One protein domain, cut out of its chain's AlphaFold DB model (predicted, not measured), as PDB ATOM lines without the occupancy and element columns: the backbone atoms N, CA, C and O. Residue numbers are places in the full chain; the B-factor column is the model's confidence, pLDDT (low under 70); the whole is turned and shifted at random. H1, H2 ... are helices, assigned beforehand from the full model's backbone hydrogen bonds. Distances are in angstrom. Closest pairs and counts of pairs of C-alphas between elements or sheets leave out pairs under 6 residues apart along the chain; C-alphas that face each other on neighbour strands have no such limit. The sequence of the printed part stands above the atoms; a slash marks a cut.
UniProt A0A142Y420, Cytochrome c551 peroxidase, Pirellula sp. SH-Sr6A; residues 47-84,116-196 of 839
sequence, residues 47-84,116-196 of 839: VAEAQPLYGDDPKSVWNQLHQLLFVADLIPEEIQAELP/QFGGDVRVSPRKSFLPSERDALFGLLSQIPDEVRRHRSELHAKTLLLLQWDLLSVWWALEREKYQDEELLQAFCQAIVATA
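What this domain is: This is residues 47 to 84 and 116 to 196 of the 839 residues of the protein "Cytochrome c551 peroxidase" of Pirellula sp. SH-Sr6A (UniProt A0A142Y420). Four helices, H1, H3, H4 and H5, form an up-and-down bundle, each running against the one before; H2 sticks out as an arm. The all-helix printed part has 119 residues with five named helices, H1 to H5, and no named strand. It is compact, radius of gyration of the C-alphas 14.7 A, spanning 53 by 31 by 23 A.

Where its parts are: H1 is residues 61 to 70, from C-alpha 61 at (262.307, 266.816, 253.632); H2 is 77 to 84. H3, 131 to 151, is 29.7 A long, with a kink of 39 degrees near residue 145. H4, 157 to 176, is 28.3 A long. H5, 182 to 194, ends at C-alpha 194 (265.090, 254.257, 248.405).

How they stand to each other: H1 touches H3, closest C-alphas Leu 65 and Leu 140, 6.3 A. H4 and H5 form a hairpin, closest C-alphas Gln 164 and Ile 192, 5.3 A. O i to N i+4 pairs are within hydrogen-bond range throughout H1, H4 and H5, in 14 of 17 in H3, and in 1 of 4 in H2, with 1 of 5 at i+3.

The domain as a whole: Residues 85 to 115 are not printed; C-alphas 84 and 116 are 19.8 A apart. Mean pLDDT of H2 is 38.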
ATOM      1  N   VAL A  47     262.490 273.920 270.140       40.53
ATOM      2  CA  VAL A  47     261.643 274.671 269.208       40.53
ATOM      3  C   VAL A  47     260.845 273.668 268.371       40.53
ATOM      4  O   VAL A  47     261.342 272.585 268.076       40.53
ATOM      5  N   ALA A  48     259.657 274.048 267.895       45.38
ATOM      6  CA  ALA A  48     258.868 273.261 266.936       45.38
ATOM      7  C   ALA A  48     259.486 273.187 265.514       45.38
ATOM      8  O   ALA A  48     258.807 272.809 264.560       45.38
ATOM      9  N   GLU A  49     260.760 273.556 265.363       49.41
ATOM     10  CA  GLU A  49     261.510 273.564 264.108       49.41
ATOM     11  C   GLU A  49     262.449 272.349 264.050       49.41
ATOM     12  O   GLU A  49     263.271 272.129 264.950       49.41
ATOM     13  N   ALA A  50     262.324 271.555 262.982       55.56
ATOM     14  CA  ALA A  50     263.148 270.374 262.760       55.56
ATOM     15  C   ALA A  50     264.647 270.715 262.759       55.56
ATOM     16  O   ALA A  50     265.097 271.651 262.102       55.56
ATOM     17  N   GLN A  51     265.439 269.944 263.504       59.59
ATOM     18  CA  GLN A  51     266.877 270.184 263.614       59.59
ATOM     19  C   GLN A  51     267.608 269.798 262.316       59.59
ATOM     20  O   GLN A  51     267.234 268.798 261.698       59.59
ATOM     21  N   PRO A  52     268.670 270.527 261.913       67.31
ATOM     22  CA  PRO A  52     269.477 270.204 260.738       67.31
ATOM     23  C   PRO A  52     270.382 268.989 261.011       67.31
ATOM     24  O   PRO A  52     271.575 269.123 261.271       67.31
ATOM     25  N   LEU A  53     269.789 267.792 261.011       70.50
ATOM     26  CA  LEU A  53     270.469 266.524 261.302       70.50
ATOM     27  C   LEU A  53     270.942 265.819 260.027       70.50
ATOM     28  O   LEU A  53     272.050 265.292 259.996       70.50
ATOM     29  N   TYR A  54     270.101 265.819 258.991       75.94
ATOM     30  CA  TYR A  54     270.316 265.103 257.728       75.94
ATOM     31  C   TYR A  54     270.481 266.022 256.511       75.94
ATOM     32  O   TYR A  54     270.853 265.552 255.439       75.94
ATOM     33  N   GLY A  55     270.227 267.321 256.671       72.75
ATOM     34  CA  GLY A  55     270.412 268.347 255.646       72.75
ATOM     35  C   GLY A  55     270.620 269.722 256.276       72.75
ATOM     36  O   GLY A  55     270.094 269.976 257.363       72.75
ATOM     37  N   ASP A  56     271.362 270.599 255.596       73.56
ATOM     38  CA  ASP A  56     271.726 271.934 256.104       73.56
ATOM     39  C   ASP A  56     270.531 272.871 256.355       73.56
ATOM     40  O   ASP A  56     270.610 273.728 257.233       73.56
ATOM     41  N   ASP A  57     269.428 272.716 255.613       77.06
ATOM     42  CA  ASP A  57     268.176 273.430 255.879       77.06
ATOM     43  C   ASP A  57     267.331 272.665 256.918       77.06
ATOM     44  O   ASP A  57     266.888 271.545 256.623       77.06
ATOM     45  N   PRO A  58     267.022 273.254 258.094       69.69
ATOM     46  CA  PRO A  58     265.986 272.778 259.017       69.69
ATOM     47  C   PRO A  58     264.701 272.295 258.329       69.69
ATOM     48  O   PRO A  58     264.111 271.301 258.741       69.69
ATOM     49  N   LYS A  59     264.283 272.949 257.240       77.31
ATOM     50  CA  LYS A  59     263.051 272.653 256.496       77.31
ATOM     51  C   LYS A  59     263.237 271.644 255.358       77.31
ATOM     52  O   LYS A  59     262.284 271.408 254.617       77.31
ATOM     53  N   SER A  60     264.394 270.992 255.234       82.19
ATOM     54  CA  SER A  60     264.566 269.886 254.282       82.19
ATOM     55  C   SER A  60     263.610 268.720 254.581       82.19
ATOM     56  O   SER A  60     263.265 268.459 255.739       82.19
ATOM     57  N   VAL A  61     263.205 267.988 253.536       85.56
ATOM     58  CA  VAL A  61     262.307 266.816 253.632       85.56
ATOM     59  C   VAL A  61     262.818 265.800 254.664       85.56
ATOM     60  O   VAL A  61     262.031 265.247 255.428       85.56
ATOM     61  N   TRP A  62     264.139 265.614 254.744       82.69
ATOM     62  CA  TRP A  62     264.816 264.712 255.682       82.69
ATOM     63  C   TRP A  62     264.606 265.089 257.150       82.69
ATOM     64  O   TRP A  62     264.307 264.233 257.984       82.69
ATOM     65  N   ASN A  63     264.758 266.376 257.464       78.75
ATOM     66  CA  ASN A  63     264.663 266.890 258.827       78.75
ATOM     67  C   ASN A  63     263.192 266.944 259.280       78.75
ATOM     68  O   ASN A  63     262.878 266.502 260.386       78.75
ATOM     69  N   GLN A  64     262.278 267.382 258.401       81.88
ATOM     70  CA  GLN A  64     260.829 267.327 258.650       81.88
ATOM     71  C   GLN A  64     260.342 265.890 258.891       81.88
ATOM     72  O   GLN A  64     259.562 265.639 259.811       81.88
ATOM     73  N   LEU A  65     260.829 264.927 258.099       84.81
ATOM     74  CA  LEU A  65     260.516 263.512 258.278       84.81
ATOM     75  C   LEU A  65     260.996 263.014 259.648       84.81
ATOM     76  O   LEU A  65     260.199 262.444 260.386       84.81
ATOM     77  N   HIS A  66     262.252 263.276 260.029       78.81
ATOM     78  CA  HIS A  66     262.760 262.888 261.351       78.81
ATOM     79  C   HIS A  66     261.919 263.488 262.496       78.81
ATOM     80  O   HIS A  66     261.633 262.792 263.469       78.81
ATOM     81  N   GLN A  67     261.438 264.731 262.364       75.31
ATOM     82  CA  GLN A  67     260.504 265.324 263.331       75.31
ATOM     83  C   GLN A  67     259.210 264.494 263.449       75.31
ATOM     84  O   GLN A  67     258.853 264.098 264.557       75.31
ATOM     85  N   LEU A  68     258.544 264.156 262.337       77.12
ATOM     86  CA  LEU A  68     257.301 263.364 262.363       77.12
ATOM     87  C   LEU A  68     257.484 261.897 262.777       77.12
ATOM     88  O   LEU A  68     256.530 261.294 263.261       77.12
ATOM     89  N   LEU A  69     258.672 261.311 262.611       77.56
ATOM     90  CA  LEU A  69     258.963 259.932 263.029       77.56
ATOM     91  C   LEU A  69     259.094 259.775 264.557       77.56
ATOM     92  O   LEU A  69     258.864 258.680 265.081       77.56
ATOM     93  N   PHE A  70     259.449 260.851 265.269       66.50
ATOM     94  CA  PHE A  70     260.001 260.756 266.626       66.50
ATOM     95  C   PHE A  70     259.544 261.821 267.623       66.50
ATOM     96  O   PHE A  70     259.408 261.517 268.807       66.50
ATOM     97  N   VAL A  71     259.316 263.061 267.189       56.66
ATOM     98  CA  VAL A  71     258.874 264.134 268.089       56.66
ATOM     99  C   VAL A  71     257.375 263.987 268.297       56.66
ATOM    100  O   VAL A  71     256.601 264.053 267.343       56.66
ATOM    101  N   ALA A  72     256.957 263.769 269.539       44.31
ATOM    102  CA  ALA A  72     255.558 263.783 269.940       44.31
ATOM    103  C   ALA A  72     255.310 264.965 270.878       44.31
ATOM    104  O   ALA A  72     255.947 265.070 271.925       44.31
ATOM    105  N   ASP A  73     254.337 265.811 270.540       44.62
ATOM    106  CA  ASP A  73     253.668 266.645 271.537       44.62
ATOM    107  C   ASP A  73     252.859 265.710 272.449       44.62
ATOM    108  O   ASP A  73     251.693 265.463 272.155       44.62
ATOM    109  N   LEU A  74     253.467 265.138 273.504       39.16
ATOM    110  CA  LEU A  74     252.788 264.610 274.705       39.16
ATOM    111  C   LEU A  74     253.765 264.025 275.748       39.16
ATOM    112  O   LEU A  74     254.735 263.345 275.430       39.16
ATOM    113  N   ILE A  75     253.429 264.220 277.026       36.97
ATOM    114  CA  ILE A  75     253.998 263.471 278.162       36.97
ATOM    115  C   ILE A  75     253.485 262.014 278.100       36.97
ATOM    116  O   ILE A  75     252.274 261.858 277.911       36.97
ATOM    117  N   PRO A  76     254.330 260.978 278.322       39.06
ATOM    118  CA  PRO A  76     253.925 259.564 278.308       39.06
ATOM    119  C   PRO A  76     252.690 259.245 279.163       39.06
ATOM    120  O   PRO A  76     252.515 259.803 280.252       39.06
ATOM    121  N   GLU A  77     251.844 258.322 278.690       36.97
ATOM    122  CA  GLU A  77     250.558 257.986 279.323       36.97
ATOM    123  C   GLU A  77     250.721 257.515 280.777       36.97
ATOM    124  O   GLU A  77     249.924 257.891 281.640       36.97
ATOM    125  N   GLU A  78     251.787 256.769 281.090       35.12
ATOM    126  CA  GLU A  78     252.066 256.284 282.447       35.12
ATOM    127  C   GLU A  78     252.293 257.436 283.441       35.12
ATOM    128  O   GLU A  78     251.904 257.349 284.607       35.12
ATOM    129  N   ILE A  79     252.882 258.543 282.976       36.41
ATOM    130  CA  ILE A  79     253.157 259.736 283.790       36.41
ATOM    131  C   ILE A  79     251.889 260.589 283.953       36.41
ATOM    132  O   ILE A  79     251.690 261.204 285.005       36.41
ATOM    133  N   GLN A  80     250.994 260.602 282.959       36.97
ATOM    134  CA  GLN A  80     249.702 261.287 283.083       36.97
ATOM    135  C   GLN A  80     248.747 260.596 284.062       36.97
ATOM    136  O   GLN A  80     247.977 261.286 284.731       36.97
ATOM    137  N   ALA A  81     248.797 259.265 284.157       37.56
ATOM    138  CA  ALA A  81     247.868 258.476 284.963       37.56
ATOM    139  C   ALA A  81     248.141 258.533 286.480       37.56
ATOM    140  O   ALA A  81     247.210 258.737 287.256       37.56
ATOM    141  N   GLU A  82     249.397 258.375 286.917       39.72
ATOM    142  CA  GLU A  82     249.743 258.278 288.351       39.72
ATOM    143  C   GLU A  82     249.736 259.637 289.072       39.72
ATOM    144  O   GLU A  82     249.153 259.787 290.152       39.72
ATOM    145  N   LEU A  83     250.344 260.670 288.469       37.19
ATOM    146  CA  LEU A  83     250.548 261.968 289.126       37.19
ATOM    147  C   LEU A  83     249.258 262.593 289.711       37.19
ATOM    148  O   LEU A  83     249.330 263.179 290.793       37.19
ATOM    149  N   PRO A  84     248.078 262.576 289.052       43.34
ATOM    150  CA  PRO A  84     246.840 263.121 289.621       43.34
ATOM    151  C   PRO A  84     246.346 262.392 290.878       43.34
ATOM    152  O   PRO A  84     245.892 263.057 291.809       43.34
ATOM    153  N   GLN A 116     257.986 270.459 276.331       34.97
ATOM    154  CA  GLN A 116     259.355 270.094 275.927       34.97
ATOM    155  C   GLN A 116     259.841 268.718 276.436       34.97
ATOM    156  O   GLN A 116     261.015 268.550 276.757       34.97
ATOM    157  N   PHE A 117     258.976 267.698 276.486       27.84
ATOM    158  CA  PHE A 117     259.403 266.316 276.772       27.84
ATOM    159  C   PHE A 117     259.886 265.588 275.503       27.84
ATOM    160  O   PHE A 117     259.239 264.673 275.007       27.84
ATOM    161  N   GLY A 118     261.053 265.983 274.984       34.25
ATOM    162  CA  GLY A 118     261.672 265.308 273.838       34.25
ATOM    163  C   GLY A 118     263.034 265.890 273.457       34.25
ATOM    164  O   GLY A 118     263.093 266.944 272.843       34.25
ATOM    165  N   GLY A 119     264.161 265.258 273.787       28.86
ATOM    166  CA  GLY A 119     264.309 264.113 274.685       28.86
ATOM    167  C   GLY A 119     265.790 263.815 274.909       28.86
ATOM    168  O   GLY A 119     266.526 264.643 275.427       28.86
ATOM    169  N   ASP A 120     266.230 262.640 274.475       35.16
ATOM    170  CA  ASP A 120     267.637 262.308 274.233       35.16
ATOM    171  C   ASP A 120     267.664 261.191 273.155       35.16
ATOM    172  O   ASP A 120     266.611 260.693 272.751       35.16
ATOM    173  N   VAL A 121     268.832 260.806 272.629       36.25
ATOM    174  CA  VAL A 121     269.025 260.041 271.375       36.25
ATOM    175  C   VAL A 121     268.769 258.527 271.529       36.25
ATOM    176  O   VAL A 121     269.491 257.673 271.022       36.25
ATOM    177  N   ARG A 122     267.657 258.190 272.177       40.94
ATOM    178  CA  ARG A 122     266.791 257.070 271.794       40.94
ATOM    179  C   ARG A 122     265.349 257.574 271.823       40.94
ATOM    180  O   ARG A 122     264.568 257.199 272.690       40.94
ATOM    181  N   VAL A 123     265.024 258.452 270.878       47.91
ATOM    182  CA  VAL A 123     263.635 258.827 270.611       47.91
ATOM    183  C   VAL A 123     262.839 257.566 270.279       47.91
ATOM    184  O   VAL A 123     263.190 256.824 269.358       47.91
ATOM    185  N   SER A 124     261.803 257.293 271.071       51.31
ATOM    186  CA  SER A 124     260.969 256.107 270.901       51.31
ATOM    187  C   SER A 124     260.281 256.147 269.533       51.31
ATOM    188  O   SER A 124     259.633 257.149 269.223       51.31
ATOM    189  N   PRO A 125     260.379 255.087 268.707       65.88
ATOM    190  CA  PRO A 125     259.712 255.065 267.411       65.88
ATOM    191  C   PRO A 125     258.197 255.232 267.587       65.88
ATOM    192  O   PRO A 125     257.575 254.457 268.324       65.88
ATOM    193  N   ARG A 126     257.597 256.240 266.936       71.56
ATOM    194  CA  ARG A 126     256.153 256.505 267.051       71.56
ATOM    195  C   ARG A 126     255.339 255.276 266.634       71.56
ATOM    196  O   ARG A 126     255.563 254.683 265.584       71.56
ATOM    197  N   LYS A 127     254.360 254.917 267.467       74.00
ATOM    198  CA  LYS A 127     253.443 253.779 267.255       74.00
ATOM    199  C   LYS A 127     252.094 254.190 266.653       74.00
ATOM    200  O   LYS A 127     251.260 253.339 266.351       74.00
ATOM    201  N   SER A 128     251.859 255.492 266.541       76.38
ATOM    202  CA  SER A 128     250.619 256.102 266.079       76.38
ATOM    203  C   SER A 128     250.863 257.556 265.668       76.38
ATOM    204  O   SER A 128     251.856 258.180 266.055       76.38
ATOM    205  N   PHE A 129     249.932 258.080 264.875       80.31
ATOM    206  CA  PHE A 129     249.935 259.436 264.338       80.31
ATOM    207  C   PHE A 129     248.499 259.969 264.372       80.31
ATOM    208  O   PHE A 129     247.549 259.207 264.156       80.31
ATOM    209  N   LEU A 130     248.330 261.263 264.632       79.69
ATOM    210  CA  LEU A 130     247.070 261.967 264.386       79.69
ATOM    211  C   LEU A 130     246.820 262.055 262.865       79.69
ATOM    212  O   LEU A 130     247.785 262.034 262.104       79.69
ATOM    213  N   PRO A 131     245.573 262.210 262.380       81.06
ATOM    214  CA  PRO A 131     245.290 262.224 260.938       81.06
ATOM    215  C   PRO A 131     246.119 263.250 260.143       81.06
ATOM    216  O   PRO A 131     246.690 262.921 259.110       81.06
ATOM    217  N   SER A 132     246.287 264.464 260.676       80.75
ATOM    218  CA  SER A 132     247.125 265.508 260.070       80.75
ATOM    219  C   SER A 132     248.620 265.169 260.056       80.75
ATOM    220  O   SER A 132     249.330 265.575 259.142       80.75
ATOM    221  N   GLU A 133     249.105 264.423 261.052       83.94
ATOM    222  CA  GLU A 133     250.486 263.931 261.091       83.94
ATOM    223  C   GLU A 133     250.679 262.774 260.109       83.94
ATOM    224  O   GLU A 133     251.695 262.731 259.423       83.94
ATOM    225  N   ARG A 134     249.695 261.868 260.004       91.19
ATOM    226  CA  ARG A 134     249.675 260.751 259.049       91.19
ATOM    227  C   ARG A 134     249.772 261.257 257.620       91.19
ATOM    228  O   ARG A 134     250.609 260.765 256.873       91.19
ATOM    229  N   ASP A 135     248.950 262.232 257.240       90.25
ATOM    230  CA  ASP A 135     248.928 262.734 255.862       90.25
ATOM    231  C   ASP A 135     250.189 263.550 255.526       90.25
ATOM    232  O   ASP A 135     250.730 263.422 254.425       90.25
ATOM    233  N   ALA A 136     250.731 264.311 256.485       89.50
ATOM    234  CA  ALA A 136     252.030 264.971 256.334       89.50
ATOM    235  C   ALA A 136     253.181 263.954 256.204       89.50
ATOM    236  O   ALA A 136     254.026 264.080 255.317       89.50
ATOM    237  N   LEU A 137     253.187 262.907 257.034       92.31
ATOM    238  CA  LEU A 137     254.176 261.831 257.004       92.31
ATOM    239  C   LEU A 137     254.098 261.033 255.700       92.31
ATOM    240  O   LEU A 137     255.127 260.813 255.070       92.31
ATOM    241  N   PHE A 138     252.900 260.658 255.248       95.44
ATOM    242  CA  PHE A 138     252.680 259.998 253.959       95.44
ATOM    243  C   PHE A 138     253.179 260.864 252.793       95.44
ATOM    244  O   PHE A 138     253.875 260.369 251.900       95.44
ATOM    245  N   GLY A 139     252.890 262.169 252.830       94.50
ATOM    246  CA  GLY A 139     253.375 263.139 251.851       94.50
ATOM    247  C   GLY A 139     254.903 263.247 251.810       94.50
ATOM    248  O   GLY A 139     255.478 263.280 250.722       94.50
ATOM    249  N   LEU A 140     255.580 263.259 252.963       93.62
ATOM    250  CA  LEU A 140     257.047 263.276 253.037       93.62
ATOM    251  C   LEU A 140     257.660 261.935 252.606       93.62
ATOM    252  O   LEU A 140     258.543 261.931 251.753       93.62
ATOM    253  N   LEU A 141     257.159 260.800 253.113       95.94
ATOM    254  CA  LEU A 141     257.605 259.449 252.734       95.94
ATOM    255  C   LEU A 141     257.528 259.224 251.217       95.94
ATOM    256  O   LEU A 141     258.465 258.685 250.632       95.94
ATOM    257  N   SER A 142     256.460 259.701 250.574       92.81
ATOM    258  CA  SER A 142     256.270 259.609 249.119       92.81
ATOM    259  C   SER A 142     257.302 260.406 248.308       92.81
ATOM    260  O   SER A 142     257.539 260.086 247.145       92.81
ATOM    261  N   GLN A 143     257.936 261.428 248.897       93.62
ATOM    262  CA  GLN A 143     258.986 262.226 248.246       93.62
ATOM    263  C   GLN A 143     260.381 261.597 248.391       93.62
ATOM    264  O   GLN A 143     261.225 261.793 247.515       93.62
ATOM    265  N   ILE A 144     260.623 260.801 249.444       92.62
ATOM    266  CA  ILE A 144     261.930 260.184 249.745       92.62
ATOM    267  C   ILE A 144     262.564 259.458 248.541       92.62
ATOM    268  O   ILE A 144     263.749 259.697 248.294       92.62
ATOM    269  N   PRO A 145     261.846 258.640 247.740       93.25
ATOM    270  CA  PRO A 145     262.434 257.980 246.573       93.25
ATOM    271  C   PRO A 145     263.065 258.932 245.556       93.25
ATOM    272  O   PRO A 145     264.149 258.644 245.049       93.25
ATOM    273  N   ASP A 146     262.437 260.077 245.289       92.12
ATOM    274  CA  ASP A 146     262.937 261.047 244.312       92.12
ATOM    275  C   ASP A 146     263.883 262.084 244.919       92.12
ATOM    276  O   ASP A 146     264.770 262.566 244.215       92.12
ATOM    277  N   GLU A 147     263.760 262.380 246.214       90.75
ATOM    278  CA  GLU A 147     264.754 263.161 246.955       90.75
ATOM    279  C   GLU A 147     266.100 262.427 247.040       90.75
ATOM    280  O   GLU A 147     267.134 263.034 246.756       90.75
ATOM    281  N   VAL A 148     266.110 261.113 247.335       90.38
ATOM    282  CA  VAL A 148     267.360 260.329 247.312       90.38
ATOM    283  C   VAL A 148     267.882 260.271 245.881       90.38
ATOM    284  O   VAL A 148     269.066 260.497 245.659       90.38
ATOM    285  N   ARG A 149     267.021 260.004 244.888       89.56
ATOM    286  CA  ARG A 149     267.432 259.907 243.475       89.56
ATOM    287  C   ARG A 149     268.105 261.186 242.966       89.56
ATOM    288  O   ARG A 149     269.054 261.082 242.195       89.56
ATOM    289  N   ARG A 150     267.625 262.365 243.381       88.94
ATOM    290  CA  ARG A 150     268.193 263.667 242.992       88.94
ATOM    291  C   ARG A 150     269.516 263.974 243.689       88.94
ATOM    292  O   ARG A 150     270.436 264.419 243.016       88.94
ATOM    293  N   HIS A 151     269.628 263.693 244.986       85.75
ATOM    294  CA  HIS A 151     270.771 264.122 245.804       85.75
ATOM    295  C   HIS A 151     271.771 262.993 246.143       85.75
ATOM    296  O   HIS A 151     272.662 263.186 246.967       85.75
ATOM    297  N   ARG A 152     271.678 261.800 245.527       84.38
ATOM    298  CA  ARG A 152     272.539 260.632 245.851       84.38
ATOM    299  C   ARG A 152     274.047 260.879 245.679       84.38
ATOM    300  O   ARG A 152     274.831 260.184 246.311       84.38
ATOM    301  N   SER A 153     274.461 261.837 244.851       79.94
ATOM    302  CA  SER A 153     275.870 262.246 244.699       79.94
ATOM    303  C   SER A 153     276.364 263.235 245.762       79.94
ATOM    304  O   SER A 153     277.558 263.510 245.816       79.94
ATOM    305  N   GLU A 154     275.458 263.789 246.567       78.75
ATOM    306  CA  GLU A 154     275.716 264.846 247.556       78.75
ATOM    307  C   GLU A 154     275.473 264.344 248.991       78.75
ATOM    308  O   GLU A 154     276.140 264.772 249.930       78.75
ATOM    309  N   LEU A 155     274.554 263.388 249.167       81.06
ATOM    310  CA  LEU A 155     274.260 262.746 250.447       81.06
ATOM    311  C   LEU A 155     275.340 261.728 250.828       81.06
ATOM    312  O   LEU A 155     275.505 260.696 250.177       81.06
ATOM    313  N   HIS A 156     276.021 261.973 251.946       84.69
ATOM    314  CA  HIS A 156     277.002 261.039 252.490       84.69
ATOM    315  C   HIS A 156     276.360 259.705 252.930       84.69
ATOM    316  O   HIS A 156     275.265 259.652 253.498       84.69
ATOM    317  N   ALA A 157     277.072 258.597 252.710       86.94
ATOM    318  CA  ALA A 157     276.563 257.237 252.909       86.94
ATOM    319  C   ALA A 157     276.113 256.936 254.361       86.94
ATOM    320  O   ALA A 157     275.148 256.201 254.599       86.94
ATOM    321  N   LYS A 158     276.769 257.561 255.351       85.75
ATOM    322  CA  LYS A 158     276.423 257.474 256.787       85.75
ATOM    323  C   LYS A 158     275.055 258.111 257.086       85.75
ATOM    324  O   LYS A 158     274.333 257.635 257.960       85.75
ATOM    325  N   THR A 159     274.680 259.144 256.333       85.50
ATOM    326  CA  THR A 159     273.414 259.888 256.442       85.50
ATOM    327  C   THR A 159     272.249 259.050 255.924       85.50
ATOM    328  O   THR A 159     271.258 258.867 256.629       85.50
ATOM    329  N   LEU A 160     272.410 258.447 254.737       89.75
ATOM    330  CA  LEU A 160     271.435 257.515 254.158       89.75
ATOM    331  C   LEU A 160     271.208 256.285 255.054       89.75
ATOM    332  O   LEU A 160     270.065 255.877 255.242       89.75
ATOM    333  N   LEU A 161     272.268 255.742 255.668       91.00
ATOM    334  CA  LEU A 161     272.161 254.654 256.649       91.00
ATOM    335  C   LEU A 161     271.306 255.051 257.861       91.00
ATOM    336  O   LEU A 161     270.401 254.313 258.246       91.00
ATOM    337  N   LEU A 162     271.598 256.194 258.486       86.44
ATOM    338  CA  LEU A 162     270.890 256.622 259.695       86.44
ATOM    339  C   LEU A 162     269.415 256.929 259.407       86.44
ATOM    340  O   LEU A 162     268.555 256.558 260.203       86.44
ATOM    341  N   LEU A 163     269.118 257.520 258.247       88.25
ATOM    342  CA  LEU A 163     267.750 257.738 257.784       88.25
ATOM    343  C   LEU A 163     267.016 256.416 257.482       88.25
ATOM    344  O   LEU A 163     265.857 256.263 257.870       88.25
ATOM    345  N   GLN A 164     267.674 255.442 256.839       93.06
ATOM    346  CA  GLN A 164     267.090 254.110 256.632       93.06
ATOM    347  C   GLN A 164     266.780 253.437 257.975       93.06
ATOM    348  O   GLN A 164     265.712 252.849 258.139       93.06
ATOM    349  N   TRP A 165     267.698 253.523 258.939       90.19
ATOM    350  CA  TRP A 165     267.536 252.904 260.253       90.19
ATOM    351  C   TRP A 165     266.382 253.526 261.055       90.19
ATOM    352  O   TRP A 165     265.630 252.806 261.713       90.19
ATOM    353  N   ASP A 166     266.190 254.842 260.949       85.94
ATOM    354  CA  ASP A 166     265.043 255.558 261.515       85.94
ATOM    355  C   ASP A 166     263.711 255.086 260.917       85.94
ATOM    356  O   ASP A 166     262.791 254.706 261.649       85.94
ATOM    357  N   LEU A 167     263.630 255.057 259.582       93.06
ATOM    358  CA  LEU A 167     262.464 254.576 258.838       93.06
ATOM    359  C   LEU A 167     262.127 253.124 259.198       93.06
ATOM    360  O   LEU A 167     260.973 252.812 259.490       93.06
ATOM    361  N   LEU A 168     263.140 252.254 259.234       92.50
ATOM    362  CA  LEU A 168     263.020 250.849 259.622       92.50
ATOM    363  C   LEU A 168     262.548 250.701 261.077       92.50
ATOM    364  O   LEU A 168     261.756 249.806 261.369       92.50
ATOM    365  N   SER A 169     262.994 251.579 261.978       87.19
ATOM    366  CA  SER A 169     262.631 251.551 263.400       87.19
ATOM    367  C   SER A 169     261.178 251.913 263.660       87.19
ATOM    368  O   SER A 169     260.518 251.230 264.445       87.19
ATOM    369  N   VAL A 170     260.658 252.940 262.984       88.94
ATOM    370  CA  VAL A 170     259.237 253.303 263.080       88.94
ATOM    371  C   VAL A 170     258.372 252.270 262.368       88.94
ATOM    372  O   VAL A 170     257.460 251.722 262.985       88.94
ATOM    373  N   TRP A 171     258.701 251.903 261.129       95.12
ATOM    374  CA  TRP A 171     257.963 250.879 260.387       95.12
ATOM    375  C   TRP A 171     257.865 249.551 261.157       95.12
ATOM    376  O   TRP A 171     256.770 249.027 261.347       95.12
ATOM    377  N   TRP A 172     258.974 249.034 261.695       92.31
ATOM    378  CA  TRP A 172     258.965 247.770 262.440       92.31
ATOM    379  C   TRP A 172     258.237 247.858 263.792       92.31
ATOM    380  O   TRP A 172     257.701 246.853 264.270       92.31
ATOM    381  N   ALA A 173     258.170 249.040 264.413       84.81
ATOM    382  CA  ALA A 173     257.291 249.258 265.559       84.81
ATOM    383  C   ALA A 173     255.814 249.148 265.137       84.81
ATOM    384  O   ALA A 173     255.061 248.398 265.760       84.81
ATOM    385  N   LEU A 174     255.424 249.808 264.043       89.44
ATOM    386  CA  LEU A 174     254.062 249.771 263.503       89.44
ATOM    387  C   LEU A 174     253.635 248.352 263.077       89.44
ATOM    388  O   LEU A 174     252.532 247.933 263.423       89.44
ATOM    389  N   GLU A 175     254.502 247.568 262.421       90.06
ATOM    390  CA  GLU A 175     254.219 246.155 262.093       90.06
ATOM    391  C   GLU A 175     253.952 245.313 263.347       90.06
ATOM    392  O   GLU A 175     253.002 244.526 263.404       90.06
ATOM    393  N   ARG A 176     254.781 245.478 264.385       85.38
ATOM    394  CA  ARG A 176     254.673 244.702 265.629       85.38
ATOM    395  C   ARG A 176     253.410 245.023 266.424       85.38
ATOM    396  O   ARG A 176     252.827 244.106 267.002       85.38
ATOM    397  N   GLU A 177     252.985 246.284 266.424       81.12
ATOM    398  CA  GLU A 177     251.711 246.725 267.011       81.12
ATOM    399  C   GLU A 177     250.509 246.487 266.067       81.12
ATOM    400  O   GLU A 177     249.363 246.712 266.454       81.12
ATOM    401  N   LYS A 178     250.751 245.974 264.849       85.69
ATOM    402  CA  LYS A 178     249.755 245.688 263.799       85.69
ATOM    403  C   LYS A 178     248.957 246.923 263.386       85.69
ATOM    404  O   LYS A 178     247.724 246.891 263.319       85.69
ATOM    405  N   TYR A 179     249.664 248.012 263.103       90.06
ATOM    406  CA  TYR A 179     249.079 249.225 262.542       90.06
ATOM    407  C   TYR A 179     248.275 248.903 261.268       90.06
ATOM    408  O   TYR A 179     248.641 248.012 260.509       90.06
ATOM    409  N   GLN A 180     247.134 249.569 261.077       85.19
ATOM    410  CA  GLN A 180     246.132 249.182 260.065       85.19
ATOM    411  C   GLN A 180     246.218 250.000 258.760       85.19
ATOM    412  O   GLN A 180     245.425 249.786 257.846       85.19
ATOM    413  N   ASP A 181     247.147 250.954 258.678       91.75
ATOM    414  CA  ASP A 181     247.320 251.851 257.533       91.75
ATOM    415  C   ASP A 181     248.293 251.248 256.514       91.75
ATOM    416  O   ASP A 181     249.489 251.541 256.495       91.75
ATOM    417  N   GLU A 182     247.768 250.346 255.690       91.62
ATOM    418  CA  GLU A 182     248.544 249.617 254.683       91.62
ATOM    419  C   GLU A 182     249.195 250.556 253.645       91.62
ATOM    420  O   GLU A 182     250.280 250.255 253.151       91.62
ATOM    421  N   GLU A 183     248.596 251.722 253.358       92.62
ATOM    422  CA  GLU A 183     249.186 252.747 252.482       92.62
ATOM    423  C   GLU A 183     250.427 253.383 253.118       92.62
ATOM    424  O   GLU A 183     251.479 253.467 252.480       92.62
ATOM    425  N   LEU A 184     250.332 253.800 254.387       93.69
ATOM    426  CA  LEU A 184     251.453 254.390 255.119       93.69
ATOM    427  C   LEU A 184     252.584 253.375 255.309       93.69
ATOM    428  O   LEU A 184     253.748 253.706 255.078       93.69
ATOM    429  N   LEU A 185     252.258 252.129 255.666       94.38
ATOM    430  CA  LEU A 185     253.239 251.046 255.777       94.38
ATOM    431  C   LEU A 185     253.926 250.768 254.432       94.38
ATOM    432  O   LEU A 185     255.137 250.543 254.404       94.38
ATOM    433  N   GLN A 186     253.206 250.860 253.312       94.44
ATOM    434  CA  GLN A 186     253.798 250.719 251.983       94.44
ATOM    435  C   GLN A 186     254.695 251.909 251.598       94.44
ATOM    436  O   GLN A 186     255.763 251.698 251.018       94.44
ATOM    437  N   ALA A 187     254.327 253.141 251.964       95.31
ATOM    438  CA  ALA A 187     255.174 254.324 251.778       95.31
ATOM    439  C   ALA A 187     256.468 254.238 252.615       95.31
ATOM    440  O   ALA A 187     257.554 254.529 252.111       95.31
ATOM    441  N   PHE A 188     256.383 253.737 253.855       96.56
ATOM    442  CA  PHE A 188     257.550 253.371 254.666       96.56
ATOM    443  C   PHE A 188     258.439 252.349 253.951       96.56
ATOM    444  O   PHE A 188     259.643 252.573 253.822       96.56
ATOM    445  N   CYS A 189     257.860 251.256 253.442       96.25
ATOM    446  CA  CYS A 189     258.605 250.233 252.706       96.25
ATOM    447  C   CYS A 189     259.364 250.844 251.513       96.25
ATOM    448  O   CYS A 189     260.555 250.592 251.349       96.25
ATOM    449  N   GLN A 190     258.714 251.695 250.716       95.38
ATOM    450  CA  GLN A 190     259.339 252.377 249.574       95.38
ATOM    451  C   GLN A 190     260.483 253.317 249.999       95.38
ATOM    452  O   GLN A 190     261.542 253.310 249.368       95.38
ATOM    453  N   ALA A 191     260.321 254.072 251.090       95.94
ATOM    454  CA  ALA A 191     261.359 254.953 251.628       95.94
ATOM    455  C   ALA A 191     262.581 254.179 252.179       95.94
ATOM    456  O   ALA A 191     263.724 254.599 251.971       95.94
ATOM    457  N   ILE A 192     262.368 253.021 252.818       96.31
ATOM    458  CA  ILE A 192     263.434 252.116 253.302       96.31
ATOM    459  C   ILE A 192     264.255 251.550 252.130       96.31
ATOM    460  O   ILE A 192     265.480 251.452 252.223       96.31
ATOM    461  N   VAL A 193     263.605 251.211 251.010       95.31
ATOM    462  CA  VAL A 193     264.296 250.754 249.790       95.31
ATOM    463  C   VAL A 193     265.039 251.900 249.101       95.31
ATOM    464  O   VAL A 193     266.175 251.722 248.675       95.31
ATOM    465  N   ALA A 194     264.448 253.094 249.021       94.75
ATOM    466  CA  ALA A 194     265.090 254.257 248.405       94.75
ATOM    467  C   ALA A 194     266.394 254.678 249.102       94.75
ATOM    468  O   ALA A 194     267.357 255.073 248.440       94.75
ATOM    469  N   THR A 195     266.421 254.575 250.432       94.00
ATOM    470  CA  THR A 195     267.579 254.883 251.289       94.00
ATOM    471  C   THR A 195     268.595 253.737 251.381       94.00
ATOM    472  O   THR A 195     269.664 253.915 251.965       94.00
ATOM    473  N   ALA A 196     268.313 252.586 250.760       94.81
ATOM    474  CA  ALA A 196     269.234 251.458 250.706       94.81
ATOM    475  C   ALA A 196     270.500 251.758 249.884       94.81
ATOM    476  O   ALA A 196     270.531 252.603 248.973       94.81
TER     477      ALA A 196